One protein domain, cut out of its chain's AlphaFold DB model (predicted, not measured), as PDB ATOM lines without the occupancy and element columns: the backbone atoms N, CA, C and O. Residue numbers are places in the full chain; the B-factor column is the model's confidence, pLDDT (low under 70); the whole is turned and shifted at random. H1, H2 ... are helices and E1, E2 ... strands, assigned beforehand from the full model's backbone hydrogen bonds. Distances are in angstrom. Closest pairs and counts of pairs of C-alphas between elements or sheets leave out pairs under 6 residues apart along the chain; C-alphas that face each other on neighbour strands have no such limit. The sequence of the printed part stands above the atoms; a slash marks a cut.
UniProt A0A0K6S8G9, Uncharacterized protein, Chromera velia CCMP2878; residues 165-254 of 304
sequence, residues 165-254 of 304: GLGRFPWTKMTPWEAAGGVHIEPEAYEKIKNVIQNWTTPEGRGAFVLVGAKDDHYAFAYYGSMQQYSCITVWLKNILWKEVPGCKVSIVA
ATOM      1  N   GLY A 165     -16.576  49.878  48.213       35.88
ATOM      2  CA  GLY A 165     -16.500  48.832  47.188       35.88
ATOM      3  C   GLY A 165     -17.092  47.460  47.465       35.88
ATOM      4  O   GLY A 165     -17.240  46.712  46.511       35.88
ATOM      5  N   LEU A 166     -17.453  47.092  48.698       41.66
ATOM      6  CA  LEU A 166     -17.842  45.690  48.956       41.66
ATOM      7  C   LEU A 166     -19.302  45.431  49.288       41.66
ATOM      8  O   LEU A 166     -19.686  44.270  49.360       41.66
ATOM      9  N   GLY A 167     -20.124  46.475  49.416       33.97
ATOM     10  CA  GLY A 167     -21.542  46.320  49.724       33.97
ATOM     11  C   GLY A 167     -21.776  45.677  51.099       33.97
ATOM     12  O   GLY A 167     -21.087  44.773  51.561       33.97
ATOM     13  N   ARG A 168     -22.795  46.139  51.821       37.03
ATOM     14  CA  ARG A 168     -23.169  45.520  53.105       37.03
ATOM     15  C   ARG A 168     -23.948  44.212  52.931       37.03
ATOM     16  O   ARG A 168     -24.228  43.541  53.923       37.03
ATOM     17  N   PHE A 169     -24.333  43.868  51.702       33.69
ATOM     18  CA  PHE A 169     -25.365  42.876  51.432       33.69
ATOM     19  C   PHE A 169     -24.796  41.575  50.845       33.69
ATOM     20  O   PHE A 169     -23.961  41.611  49.945       33.69
ATOM     21  N   PRO A 170     -25.262  40.401  51.313       36.56
ATOM     22  CA  PRO A 170     -24.726  39.097  50.916       36.56
ATOM     23  C   PRO A 170     -24.943  38.729  49.437       36.56
ATOM     24  O   PRO A 170     -24.271  37.811  48.964       36.56
ATOM     25  N   TRP A 171     -25.835  39.429  48.725       34.31
ATOM     26  CA  TRP A 171     -26.045  39.311  47.274       34.31
ATOM     27  C   TRP A 171     -25.171  40.270  46.450       34.31
ATOM     28  O   TRP A 171     -25.018  40.077  45.252       34.31
ATOM     29  N   THR A 172     -24.550  41.272  47.078       40.22
ATOM     30  CA  THR A 172     -23.632  42.224  46.433       40.22
ATOM     31  C   THR A 172     -22.190  41.741  46.586       40.22
ATOM     32  O   THR A 172     -21.325  42.452  47.083       40.22
ATOM     33  N   LYS A 173     -21.919  40.486  46.223       43.97
ATOM     34  CA  LYS A 173     -20.547  39.966  46.186       43.97
ATOM     35  C   LYS A 173     -19.950  40.274  44.825       43.97
ATOM     36  O   LYS A 173     -19.860  39.391  43.985       43.97
ATOM     37  N   MET A 174     -19.564  41.526  44.611       42.66
ATOM     38  CA  MET A 174     -18.655  41.822  43.513       42.66
ATOM     39  C   MET A 174     -17.295  41.257  43.916       42.66
ATOM     40  O   MET A 174     -16.779  41.584  44.991       42.66
ATOM     41  N   THR A 175     -16.744  40.337  43.129       48.25
ATOM     42  CA  THR A 175     -15.381  39.877  43.397       48.25
ATOM     43  C   THR A 175     -14.413  41.054  43.204       48.25
ATOM     44  O   THR A 175     -14.687  41.935  42.388       48.25
ATOM     45  N   PRO A 176     -13.272  41.101  43.918       47.28
ATOM     46  CA  PRO A 176     -12.240  42.118  43.682       47.28
ATOM     47  C   PRO A 176     -11.861  42.258  42.203       47.28
ATOM     48  O   PRO A 176     -11.599  43.356  41.727       47.28
ATOM     49  N   TRP A 177     -11.898  41.132  41.493       50.81
ATOM     50  CA  TRP A 177     -11.613  40.970  40.072       50.81
ATOM     51  C   TRP A 177     -12.665  41.629  39.169       50.81
ATOM     52  O   TRP A 177     -12.316  42.294  38.198       50.81
ATOM     53  N   GLU A 178     -13.947  41.495  39.511       54.69
ATOM     54  CA  GLU A 178     -15.046  42.156  38.799       54.69
ATOM     55  C   GLU A 178     -15.117  43.650  39.137       54.69
ATOM     56  O   GLU A 178     -15.328  44.470  38.248       54.69
ATOM     57  N   ALA A 179     -14.895  44.023  40.404       47.59
ATOM     58  CA  ALA A 179     -14.892  45.418  40.858       47.59
ATOM     59  C   ALA A 179     -13.757  46.242  40.234       47.59
ATOM     60  O   ALA A 179     -13.894  47.449  40.044       47.59
ATOM     61  N   ALA A 180     -12.658  45.573  39.886       48.09
ATOM     62  CA  ALA A 180     -11.527  46.135  39.164       48.09
ATOM     63  C   ALA A 180     -11.761  46.306  37.648       48.09
ATOM     64  O   ALA A 180     -10.900  46.868  36.978       48.09
ATOM     65  N   GLY A 181     -12.893  45.848  37.097       48.81
ATOM     66  CA  GLY A 181     -13.186  45.955  35.662       48.81
ATOM     67  C   GLY A 181     -12.579  44.847  34.787       48.81
ATOM     68  O   GLY A 181     -12.528  45.005  33.569       48.81
ATOM     69  N   GLY A 182     -12.157  43.724  35.381       53.88
ATOM     70  CA  GLY A 182     -11.540  42.591  34.680       53.88
ATOM     71  C   GLY A 182     -10.006  42.605  34.710       53.88
ATOM     72  O   GLY A 182      -9.380  43.626  34.973       53.88
ATOM     73  N   VAL A 183      -9.394  41.445  34.437       62.94
ATOM     74  CA  VAL A 183      -7.939  41.147  34.538       62.94
ATOM     75  C   VAL A 183      -7.106  41.834  33.437       62.94
ATOM     76  O   VAL A 183      -6.005  41.408  33.102       62.94
ATOM     77  N   HIS A 184      -7.621  42.898  32.823       72.06
ATOM     78  CA  HIS A 184      -6.860  43.640  31.831       72.06
ATOM     79  C   HIS A 184      -5.877  44.563  32.553       72.06
ATOM     80  O   HIS A 184      -6.251  45.558  33.172       72.06
ATOM     81  N   ILE A 185      -4.609  44.167  32.509       83.44
ATOM     82  CA  ILE A 185      -3.470  44.984  32.911       83.44
ATOM     83  C   ILE A 185      -2.842  45.487  31.617       83.44
ATOM     84  O   ILE A 185      -2.238  44.713  30.875       83.44
ATOM     85  N   GLU A 186      -3.017  46.772  31.328       86.19
ATOM     86  CA  GLU A 186      -2.335  47.422  30.213       86.19
ATOM     87  C   GLU A 186      -0.828  47.499  30.507       86.19
ATOM     88  O   GLU A 186      -0.435  47.960  31.587       86.19
ATOM     89  N   PRO A 187       0.038  47.049  29.580       87.69
ATOM     90  CA  PRO A 187       1.480  47.003  29.814       87.69
ATOM     91  C   PRO A 187       2.068  48.403  30.037       87.69
ATOM     92  O   PRO A 187       2.913  48.572  30.910       87.69
ATOM     93  N   GLU A 188       1.557  49.418  29.336       90.56
ATOM     94  CA  GLU A 188       1.987  50.813  29.489       90.56
ATOM     95  C   GLU A 188       1.698  51.353  30.897       90.56
ATOM     96  O   GLU A 188       2.559  51.960  31.534       90.56
ATOM     97  N   ALA A 189       0.498  51.088  31.422       86.88
ATOM     98  CA  ALA A 189       0.124  51.476  32.778       86.88
ATOM     99  C   ALA A 189       0.957  50.714  33.823       86.88
ATOM    100  O   ALA A 189       1.377  51.288  34.828       86.88
ATOM    101  N   TYR A 190       1.244  49.432  33.579       88.94
ATOM    102  CA  TYR A 190       2.084  48.623  34.459       88.94
ATOM    103  C   TYR A 190       3.527  49.136  34.537       88.94
ATOM    104  O   TYR A 190       4.100  49.182  35.628       88.94
ATOM    105  N   GLU A 191       4.116  49.552  33.414       91.00
ATOM    106  CA  GLU A 191       5.489  50.062  33.373       91.00
ATOM    107  C   GLU A 191       5.676  51.311  34.236       91.00
ATOM    108  O   GLU A 191       6.660  51.387  34.976       91.00
ATOM    109  N   LYS A 192       4.695  52.227  34.239       91.94
ATOM    110  CA  LYS A 192       4.715  53.432  35.088       91.94
ATOM    111  C   LYS A 192       4.817  53.097  36.578       91.94
ATOM    112  O   LYS A 192       5.509  53.782  37.323       91.94
ATOM    113  N   ILE A 193       4.146  52.033  37.025       89.75
ATOM    114  CA  ILE A 193       4.056  51.676  38.451       89.75
ATOM    115  C   ILE A 193       4.945  50.495  38.852       89.75
ATOM    116  O   ILE A 193       4.920  50.068  40.010       89.75
ATOM    117  N   LYS A 194       5.758  49.970  37.930       90.12
ATOM    118  CA  LYS A 194       6.606  48.786  38.133       90.12
ATOM    119  C   LYS A 194       7.509  48.916  39.362       90.12
ATOM    120  O   LYS A 194       7.583  47.990  40.168       90.12
ATOM    121  N   ASN A 195       8.121  50.085  39.545       87.50
ATOM    122  CA  ASN A 195       9.005  50.369  40.680       87.50
ATOM    123  C   ASN A 195       8.249  50.366  42.014       87.50
ATOM    124  O   ASN A 195       8.763  49.897  43.028       87.50
ATOM    125  N   VAL A 196       7.006  50.855  42.014       85.81
ATOM    126  CA  VAL A 196       6.151  50.843  43.201       85.81
ATOM    127  C   VAL A 196       5.744  49.411  43.513       85.81
ATOM    128  O   VAL A 196       5.956  48.964  44.632       85.81
ATOM    129  N   ILE A 197       5.229  48.660  42.535       84.12
ATOM    130  CA  ILE A 197       4.724  47.292  42.734       84.12
ATOM    131  C   ILE A 197       5.796  46.351  43.275       84.12
ATOM    132  O   ILE A 197       5.489  45.556  44.165       84.12
ATOM    133  N   GLN A 198       7.029  46.436  42.772       81.56
ATOM    134  CA  GLN A 198       8.125  45.549  43.183       81.56
ATOM    135  C   GLN A 198       8.427  45.616  44.687       81.56
ATOM    136  O   GLN A 198       8.865  44.626  45.267       81.56
ATOM    137  N   ASN A 199       8.127  46.741  45.341       78.38
ATOM    138  CA  ASN A 199       8.299  46.882  46.788       78.38
ATOM    139  C   ASN A 199       7.245  46.107  47.600       78.38
ATOM    140  O   ASN A 199       7.464  45.817  48.774       78.38
ATOM    141  N   TRP A 200       6.095  45.789  46.996       69.94
ATOM    142  CA  TRP A 200       4.914  45.247  47.690       69.94
ATOM    143  C   TRP A 200       4.542  43.838  47.258       69.94
ATOM    144  O   TRP A 200       3.978  43.084  48.055       69.94
ATOM    145  N   THR A 201       4.843  43.502  46.007       68.94
ATOM    146  CA  THR A 201       4.486  42.234  45.383       68.94
ATOM    147  C   THR A 201       5.764  41.493  45.044       68.94
ATOM    148  O   THR A 201       6.602  41.978  44.288       68.94
ATOM    149  N   THR A 202       5.911  40.298  45.602       66.75
ATOM    150  CA  THR A 202       6.959  39.373  45.171       66.75
ATOM    151  C   THR A 202       6.706  38.928  43.726       66.75
ATOM    152  O   THR A 202       5.554  38.912  43.286       66.75
ATOM    153  N   PRO A 203       7.749  38.512  42.985       58.72
ATOM    154  CA  PRO A 203       7.595  37.987  41.625       58.72
ATOM    155  C   PRO A 203       6.667  36.760  41.541       58.72
ATOM    156  O   PRO A 203       6.135  36.471  40.478       58.72
ATOM    157  N   GLU A 204       6.407  36.077  42.661       60.47
ATOM    158  CA  GLU A 204       5.424  34.988  42.769       60.47
ATOM    159  C   GLU A 204       3.959  35.472  42.842       60.47
ATOM    160  O   GLU A 204       3.052  34.665  43.052       60.47
ATOM    161  N   GLY A 205       3.701  36.781  42.740       58.78
ATOM    162  CA  GLY A 205       2.355  37.355  42.850       58.78
ATOM    163  C   GLY A 205       1.810  37.386  44.280       58.78
ATOM    164  O   GLY A 205       0.603  37.503  44.489       58.78
ATOM    165  N   ARG A 206       2.684  37.266  45.287       55.97
ATOM    166  CA  ARG A 206       2.314  37.303  46.709       55.97
ATOM    167  C   ARG A 206       2.759  38.622  47.323       55.97
ATOM    168  O   ARG A 206       3.915  39.015  47.183       55.97
ATOM    169  N   GLY A 207       1.862  39.308  48.017       66.50
ATOM    170  CA  GLY A 207       2.148  40.628  48.560       66.50
ATOM    171  C   GLY A 207       1.047  41.133  49.477       66.50
ATOM    172  O   GLY A 207      -0.055  40.584  49.505       66.50
ATOM    173  N   ALA A 208       1.345  42.195  50.228       72.19
ATOM    174  CA  ALA A 208       0.318  42.899  50.994       72.19
ATOM    175  C   ALA A 208      -0.691  43.582  50.058       72.19
ATOM    176  O   ALA A 208      -1.880  43.602  50.365       72.19
ATOM    177  N   PHE A 209      -0.213  44.063  48.907       80.81
ATOM    178  CA  PHE A 209      -1.028  44.439  47.762       80.81
ATOM    179  C   PHE A 209      -0.676  43.556  46.582       80.81
ATOM    180  O   PHE A 209       0.496  43.288  46.340       80.81
ATOM    181  N   VAL A 210      -1.693  43.139  45.848       82.06
ATOM    182  CA  VAL A 210      -1.549  42.458  44.567       82.06
ATOM    183  C   VAL A 210      -2.286  43.302  43.543       82.06
ATOM    184  O   VAL A 210      -3.455  43.631  43.753       82.06
ATOM    185  N   LEU A 211      -1.606  43.693  42.466       85.44
ATOM    186  CA  LEU A 211      -2.255  44.392  41.360       85.44
ATOM    187  C   LEU A 211      -3.249  43.435  40.691       85.44
ATOM    188  O   LEU A 211      -2.881  42.337  40.280       85.44
ATOM    189  N   VAL A 212      -4.506  43.858  40.616       84.88
ATOM    190  CA  VAL A 212      -5.617  43.093  40.037       84.88
ATOM    191  C   VAL A 212      -5.929  43.571  38.621       84.88
ATOM    192  O   VAL A 212      -6.220  42.754  37.753       84.88
ATOM    193  N   GLY A 213      -5.854  44.883  38.393       83.69
ATOM    194  CA  GLY A 213      -6.152  45.505  37.108       83.69
ATOM    195  C   GLY A 213      -5.485  46.871  36.986       83.69
ATOM    196  O   GLY A 213      -5.260  47.552  37.991       83.69
ATOM    197  N   ALA A 214      -5.151  47.251  35.756       88.19
ATOM    198  CA  ALA A 214      -4.588  48.555  35.432       88.19
ATOM    199  C   ALA A 214      -5.065  48.969  34.039       88.19
ATOM    200  O   ALA A 214      -4.747  48.290  33.065       88.19
ATOM    201  N   LYS A 215      -5.834  50.057  33.959       86.12
ATOM    202  CA  LYS A 215      -6.388  50.574  32.704       86.12
ATOM    203  C   LYS A 215      -6.615  52.078  32.796       86.12
ATOM    204  O   LYS A 215      -7.168  52.512  33.802       86.12
ATOM    205  N   ASP A 216      -6.242  52.851  31.776       85.25
ATOM    206  CA  ASP A 216      -6.508  54.303  31.706       85.25
ATOM    207  C   ASP A 216      -6.071  55.071  32.982       85.25
ATOM    208  O   ASP A 216      -6.818  55.878  33.539       85.25
ATOM    209  N   ASP A 217      -4.887  54.752  33.523       86.19
ATOM    210  CA  ASP A 217      -4.374  55.277  34.804       86.19
ATOM    211  C   ASP A 217      -5.305  55.038  36.022       86.19
ATOM    212  O   ASP A 217      -5.205  55.694  37.067       86.19
ATOM    213  N   HIS A 218      -6.197  54.053  35.926       85.81
ATOM    214  CA  HIS A 218      -6.937  53.481  37.040       85.81
ATOM    215  C   HIS A 218      -6.287  52.165  37.465       85.81
ATOM    216  O   HIS A 218      -6.227  51.199  36.706       85.81
ATOM    217  N   TYR A 219      -5.837  52.125  38.714       88.25
ATOM    218  CA  TYR A 219      -5.159  50.979  39.301       88.25
ATOM    219  C   TYR A 219      -6.027  50.336  40.375       88.25
ATOM    220  O   TYR A 219      -6.484  51.006  41.308       88.25
ATOM    221  N   ALA A 220      -6.234  49.030  40.253       86.94
ATOM    222  CA  ALA A 220      -7.004  48.233  41.191       86.94
ATOM    223  C   ALA A 220      -6.094  47.248  41.929       86.94
ATOM    224  O   ALA A 220      -5.396  46.445  41.307       86.94
ATOM    225  N   PHE A 221      -6.125  47.278  43.262       86.38
ATOM    226  CA  PHE A 221      -5.308  46.410  44.110       86.38
ATOM    227  C   PHE A 221      -6.162  45.548  45.036       86.38
ATOM    228  O   PHE A 221      -7.091  46.035  45.676       86.38
ATOM    229  N   ALA A 222      -5.791  44.280  45.184       79.38
ATOM    230  CA  ALA A 222      -6.273  43.417  46.253       79.38
ATOM    231  C   ALA A 222      -5.347  43.531  47.469       79.38
ATOM    232  O   ALA A 222      -4.138  43.338  47.348       79.38
ATOM    233  N   TYR A 223      -5.910  43.832  48.640       81.94
ATOM    234  CA  TYR A 223      -5.164  43.927  49.894       81.94
ATOM    235  C   TYR A 223      -5.330  42.664  50.740       81.94
ATOM    236  O   TYR A 223      -6.454  42.279  51.042       81.94
ATOM    237  N   TYR A 224      -4.231  42.057  51.192       73.06
ATOM    238  CA  TYR A 224      -4.248  40.820  51.995       73.06
ATOM    239  C   TYR A 224      -3.696  40.987  53.425       73.06
ATOM    240  O   TYR A 224      -3.464  39.998  54.122       73.06
ATOM    241  N   GLY A 225      -3.468  42.222  53.882       67.50
ATOM    242  CA  GLY A 225      -2.909  42.507  55.209       67.50
ATOM    243  C   GLY A 225      -3.941  42.657  56.341       67.50
ATOM    244  O   GLY A 225      -5.112  42.300  56.223       67.50
ATOM    245  N   SER A 226      -3.495  43.188  57.486       69.69
ATOM    246  CA  SER A 226      -4.351  43.423  58.659       69.69
ATOM    247  C   SER A 226      -5.321  44.586  58.436       69.69
ATOM    248  O   SER A 226      -4.899  45.707  58.162       69.69
ATOM    249  N   MET A 227      -6.616  44.371  58.695       67.25
ATOM    250  CA  MET A 227      -7.636  45.428  58.588       67.25
ATOM    251  C   MET A 227      -7.384  46.630  59.508       67.25
ATOM    252  O   MET A 227      -7.826  47.729  59.200       67.25
ATOM    253  N   GLN A 228      -6.649  46.457  60.613       69.25
ATOM    254  CA  GLN A 228      -6.301  47.571  61.507       69.25
ATOM    255  C   GLN A 228      -5.381  48.601  60.841       69.25
ATOM    256  O   GLN A 228      -5.393  49.763  61.224       69.25
ATOM    257  N   GLN A 229      -4.591  48.175  59.853       67.56
ATOM    258  CA  GLN A 229      -3.637  49.027  59.140       67.56
ATOM    259  C   GLN A 229      -4.157  49.443  57.759       67.56
ATOM    260  O   GLN A 229      -3.496  50.193  57.048       67.56
ATOM    261  N   TYR A 230      -5.336  48.959  57.366       74.88
ATOM    262  CA  TYR A 230      -5.864  49.126  56.021       74.88
ATOM    263  C   TYR A 230      -6.034  50.603  55.635       74.88
ATOM    264  O   TYR A 230      -5.520  51.027  54.602       74.88
ATOM    265  N   SER A 231      -6.671  51.423  56.477       72.81
ATOM    266  CA  SER A 231      -6.866  52.857  56.198       72.81
ATOM    267  C   SER A 231      -5.538  53.595  55.999       72.81
ATOM    268  O   SER A 231      -5.381  54.404  55.094       72.81
ATOM    269  N   CYS A 232      -4.544  53.266  56.809       75.44
ATOM    270  CA  CYS A 232      -3.250  53.934  56.825       75.44
ATOM    271  C   CYS A 232      -2.447  53.580  55.576       75.44
ATOM    272  O   CYS A 232      -1.924  54.449  54.878       75.44
ATOM    273  N   ILE A 233      -2.407  52.287  55.268       77.50
ATOM    274  CA  ILE A 233      -1.664  51.765  54.130       77.50
ATOM    275  C   ILE A 233      -2.359  52.163  52.812       77.50
ATOM    276  O   ILE A 233      -1.679  52.477  51.841       77.50
ATOM    277  N   THR A 234      -3.695  52.235  52.766       83.00
ATOM    278  CA  THR A 234      -4.425  52.690  51.566       83.00
ATOM    279  C   THR A 234      -4.137  54.153  51.228       83.00
ATOM    280  O   THR A 234      -3.884  54.464  50.065       83.00
ATOM    281  N   VAL A 235      -4.127  55.052  52.220       82.94
ATOM    282  CA  VAL A 235      -3.763  56.468  52.022       82.94
ATOM    283  C   VAL A 235      -2.308  56.593  51.576       82.94
ATOM    284  O   VAL A 235      -2.001  57.328  50.641       82.94
ATOM    285  N   TRP A 236      -1.414  55.833  52.205       84.12
ATOM    286  CA  TRP A 236      -0.001  55.819  51.849       84.12
ATOM    287  C   TRP A 236       0.236  55.349  50.404       84.12
ATOM    288  O   TRP A 236       0.945  56.020  49.653       84.12
ATOM    289  N   LEU A 237      -0.414  54.256  49.984       84.88
ATOM    290  CA  LEU A 237      -0.303  53.727  48.621       84.88
ATOM    291  C   LEU A 237      -0.807  54.744  47.593       84.88
ATOM    292  O   LEU A 237      -0.141  54.985  46.590       84.88
ATOM    293  N   LYS A 238      -1.950  55.385  47.871       87.06
ATOM    294  CA  LYS A 238      -2.497  56.458  47.028       87.06
ATOM    295  C   LYS A 238      -1.515  57.612  46.872       87.06
ATOM    296  O   LYS A 238      -1.278  58.052  45.757       87.06
ATOM    297  N   ASN A 239      -0.898  58.054  47.967       87.19
ATOM    298  CA  ASN A 239       0.062  59.156  47.933       87.19
ATOM    299  C   ASN A 239       1.307  58.834  47.101       87.19
ATOM    300  O   ASN A 239       1.855  59.725  46.463       87.19
ATOM    301  N   ILE A 240       1.773  57.585  47.108       89.25
ATOM    302  CA  ILE A 240       2.922  57.182  46.290       89.25
ATOM    303  C   ILE A 240       2.537  57.058  44.826       89.25
ATOM    304  O   ILE A 240       3.243  57.583  43.973       89.25
ATOM    305  N   LEU A 241       1.392  56.443  44.535       88.69
ATOM    306  CA  LEU A 241       0.904  56.344  43.164       88.69
ATOM    307  C   LEU A 241       0.615  57.718  42.559       88.69
ATOM    308  O   LEU A 241       0.911  57.926  41.394       88.69
ATOM    309  N   TRP A 242       0.131  58.681  43.344       88.56
ATOM    310  CA  TRP A 242      -0.045  60.063  42.886       88.56
ATOM    311  C   TRP A 242       1.259  60.807  42.617       88.56
ATOM    312  O   TRP A 242       1.254  61.736  41.814       88.56
ATOM    313  N   LYS A 243       2.364  60.427  43.268       90.25
ATOM    314  CA  LYS A 243       3.683  61.000  42.968       90.25
ATOM    315  C   LYS A 243       4.231  60.492  41.638       90.25
ATOM    316  O   LYS A 243       4.817  61.278  40.907       90.25
ATOM    317  N   GLU A 244       4.035  59.208  41.346       90.81
ATOM    318  CA  GLU A 244       4.504  58.586  40.100       90.81
ATOM    319  C   GLU A 244       3.576  58.894  38.916       90.81
ATOM    320  O   GLU A 244       4.032  59.199  37.818       90.81
ATOM    321  N   VAL A 245       2.260  58.840  39.139       91.44
ATOM    322  CA  VAL A 245       1.225  59.061  38.123       91.44
ATOM    323  C   VAL A 245       0.206  60.074  38.662       91.44
ATOM    324  O   VAL A 245      -0.759  59.696  39.345       91.44
ATOM    325  N   PRO A 246       0.400  61.378  38.400       89.81
ATOM    326  CA  PRO A 246      -0.518  62.405  38.871       89.81
ATOM    327  C   PRO A 246      -1.897  62.225  38.229       89.81
ATOM    328  O   PRO A 246      -2.016  61.980  37.033       89.81
ATOM    329  N   GLY A 247      -2.953  62.345  39.036       86.56
ATOM    330  CA  GLY A 247      -4.333  62.176  38.570       86.56
ATOM    331  C   GLY A 247      -4.813  60.726  38.474       86.56
ATOM    332  O   GLY A 247      -5.971  60.509  38.117       86.56
ATOM    333  N   CYS A 248      -3.989  59.735  38.838       87.31
ATOM    334  CA  CYS A 248      -4.422  58.342  38.804       87.31
ATOM    335  C   CYS A 248      -5.555  58.050  39.800       87.31
ATOM    336  O   CYS A 248      -5.621  58.585  40.918       87.31
ATOM    337  N   LYS A 249      -6.458  57.153  39.396       87.56
ATOM    338  CA  LYS A 249      -7.514  56.632  40.266       87.56
ATOM    339  C   LYS A 249      -7.022  55.336  40.890       87.56
ATOM    340  O   LYS A 249      -6.471  54.484  40.204       87.56
ATOM    341  N   VAL A 250      -7.232  55.167  42.192       85.50
ATOM    342  CA  VAL A 250      -6.797  53.959  42.904       85.50
ATOM    343  C   VAL A 250      -7.976  53.350  43.643       85.50
ATOM    344  O   VAL A 250      -8.538  53.970  44.554       85.50
ATOM    345  N   SER A 251      -8.329  52.128  43.258       83.62
ATOM    346  CA  SER A 251      -9.315  51.291  43.933       83.62
ATOM    347  C   SER A 251      -8.598  50.173  44.686       83.62
ATOM    348  O   SER A 251      -7.680  49.533  44.181       83.62
ATOM    349  N   ILE A 252      -8.971  49.973  45.946       83.19
ATOM    350  CA  ILE A 252      -8.380  48.935  46.789       83.19
ATOM    351  C   ILE A 252      -9.522  48.074  47.292       83.19
ATOM    352  O   ILE A 252     -10.519  48.588  47.793       83.19
ATOM    353  N   VAL A 253      -9.369  46.764  47.141       79.69
ATOM    354  CA  VAL A 253     -10.354  45.781  47.562       79.69
ATOM    355  C   VAL A 253      -9.732  44.893  48.631       79.69
ATOM    356  O   VAL A 253      -8.792  44.143  48.367       79.69
ATOM    357  N   ALA A 254     -10.256  44.965  49.851       72.50
ATOM    358  CA  ALA A 254      -9.890  44.049  50.926       72.50
ATOM    359  C   ALA A 254     -10.918  42.907  51.014       72.50
ATOM    360  O   ALA A 254     -12.119  43.170  51.091       72.50
TER     361      ALA A 254
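What this domain is: This is residues 165 to 254 of the 304 residues of an uncharacterized protein of Chromera velia CCMP2878 (UniProt A0A0K6S8G9). A small three-stranded sheet has H2 and H3 over one face and short H1 over the other, while residues 167 to 172 stick out as a loop. The printed part has 90 residues, with H1, H2, E1, E2, H3, E3 in chain order; the sheet E1 E2 E3 is mixed, as is the class, helices and strands. It is compact, radius of gyration of the C-alphas 12.8 A, spanning 37 by 29 by 27 A.

How they stand to each other: Start at E2, residues 218 to 223. It forms an antiparallel hairpin with E1, residues 209 to 215 (N 210 to O 222, 2.9 A). It is parallel to E3, residues 249 to 253; N 221 and O 251 are 2.9 A apart. H3, residues 227 to 244, is over E2 and E3, a right-handed strand-helix-strand unit. H2, residues 187 to 198, touches H3 at Ile 193 and Glu 244, C-alphas 7.1 A apart. H1, residues 176 to 179, is on the opposite face.

Where its parts are: Find C-alpha 227 at (-7.636, 45.428, 58.588); H3 runs 25.7 A to C-alpha 244 at (4.504, 58.586, 40.100).

The domain as a whole: The printed part has no cut; pLDDT is under 70 at residues 165 to 183, 200 to 207 and 225 to 229.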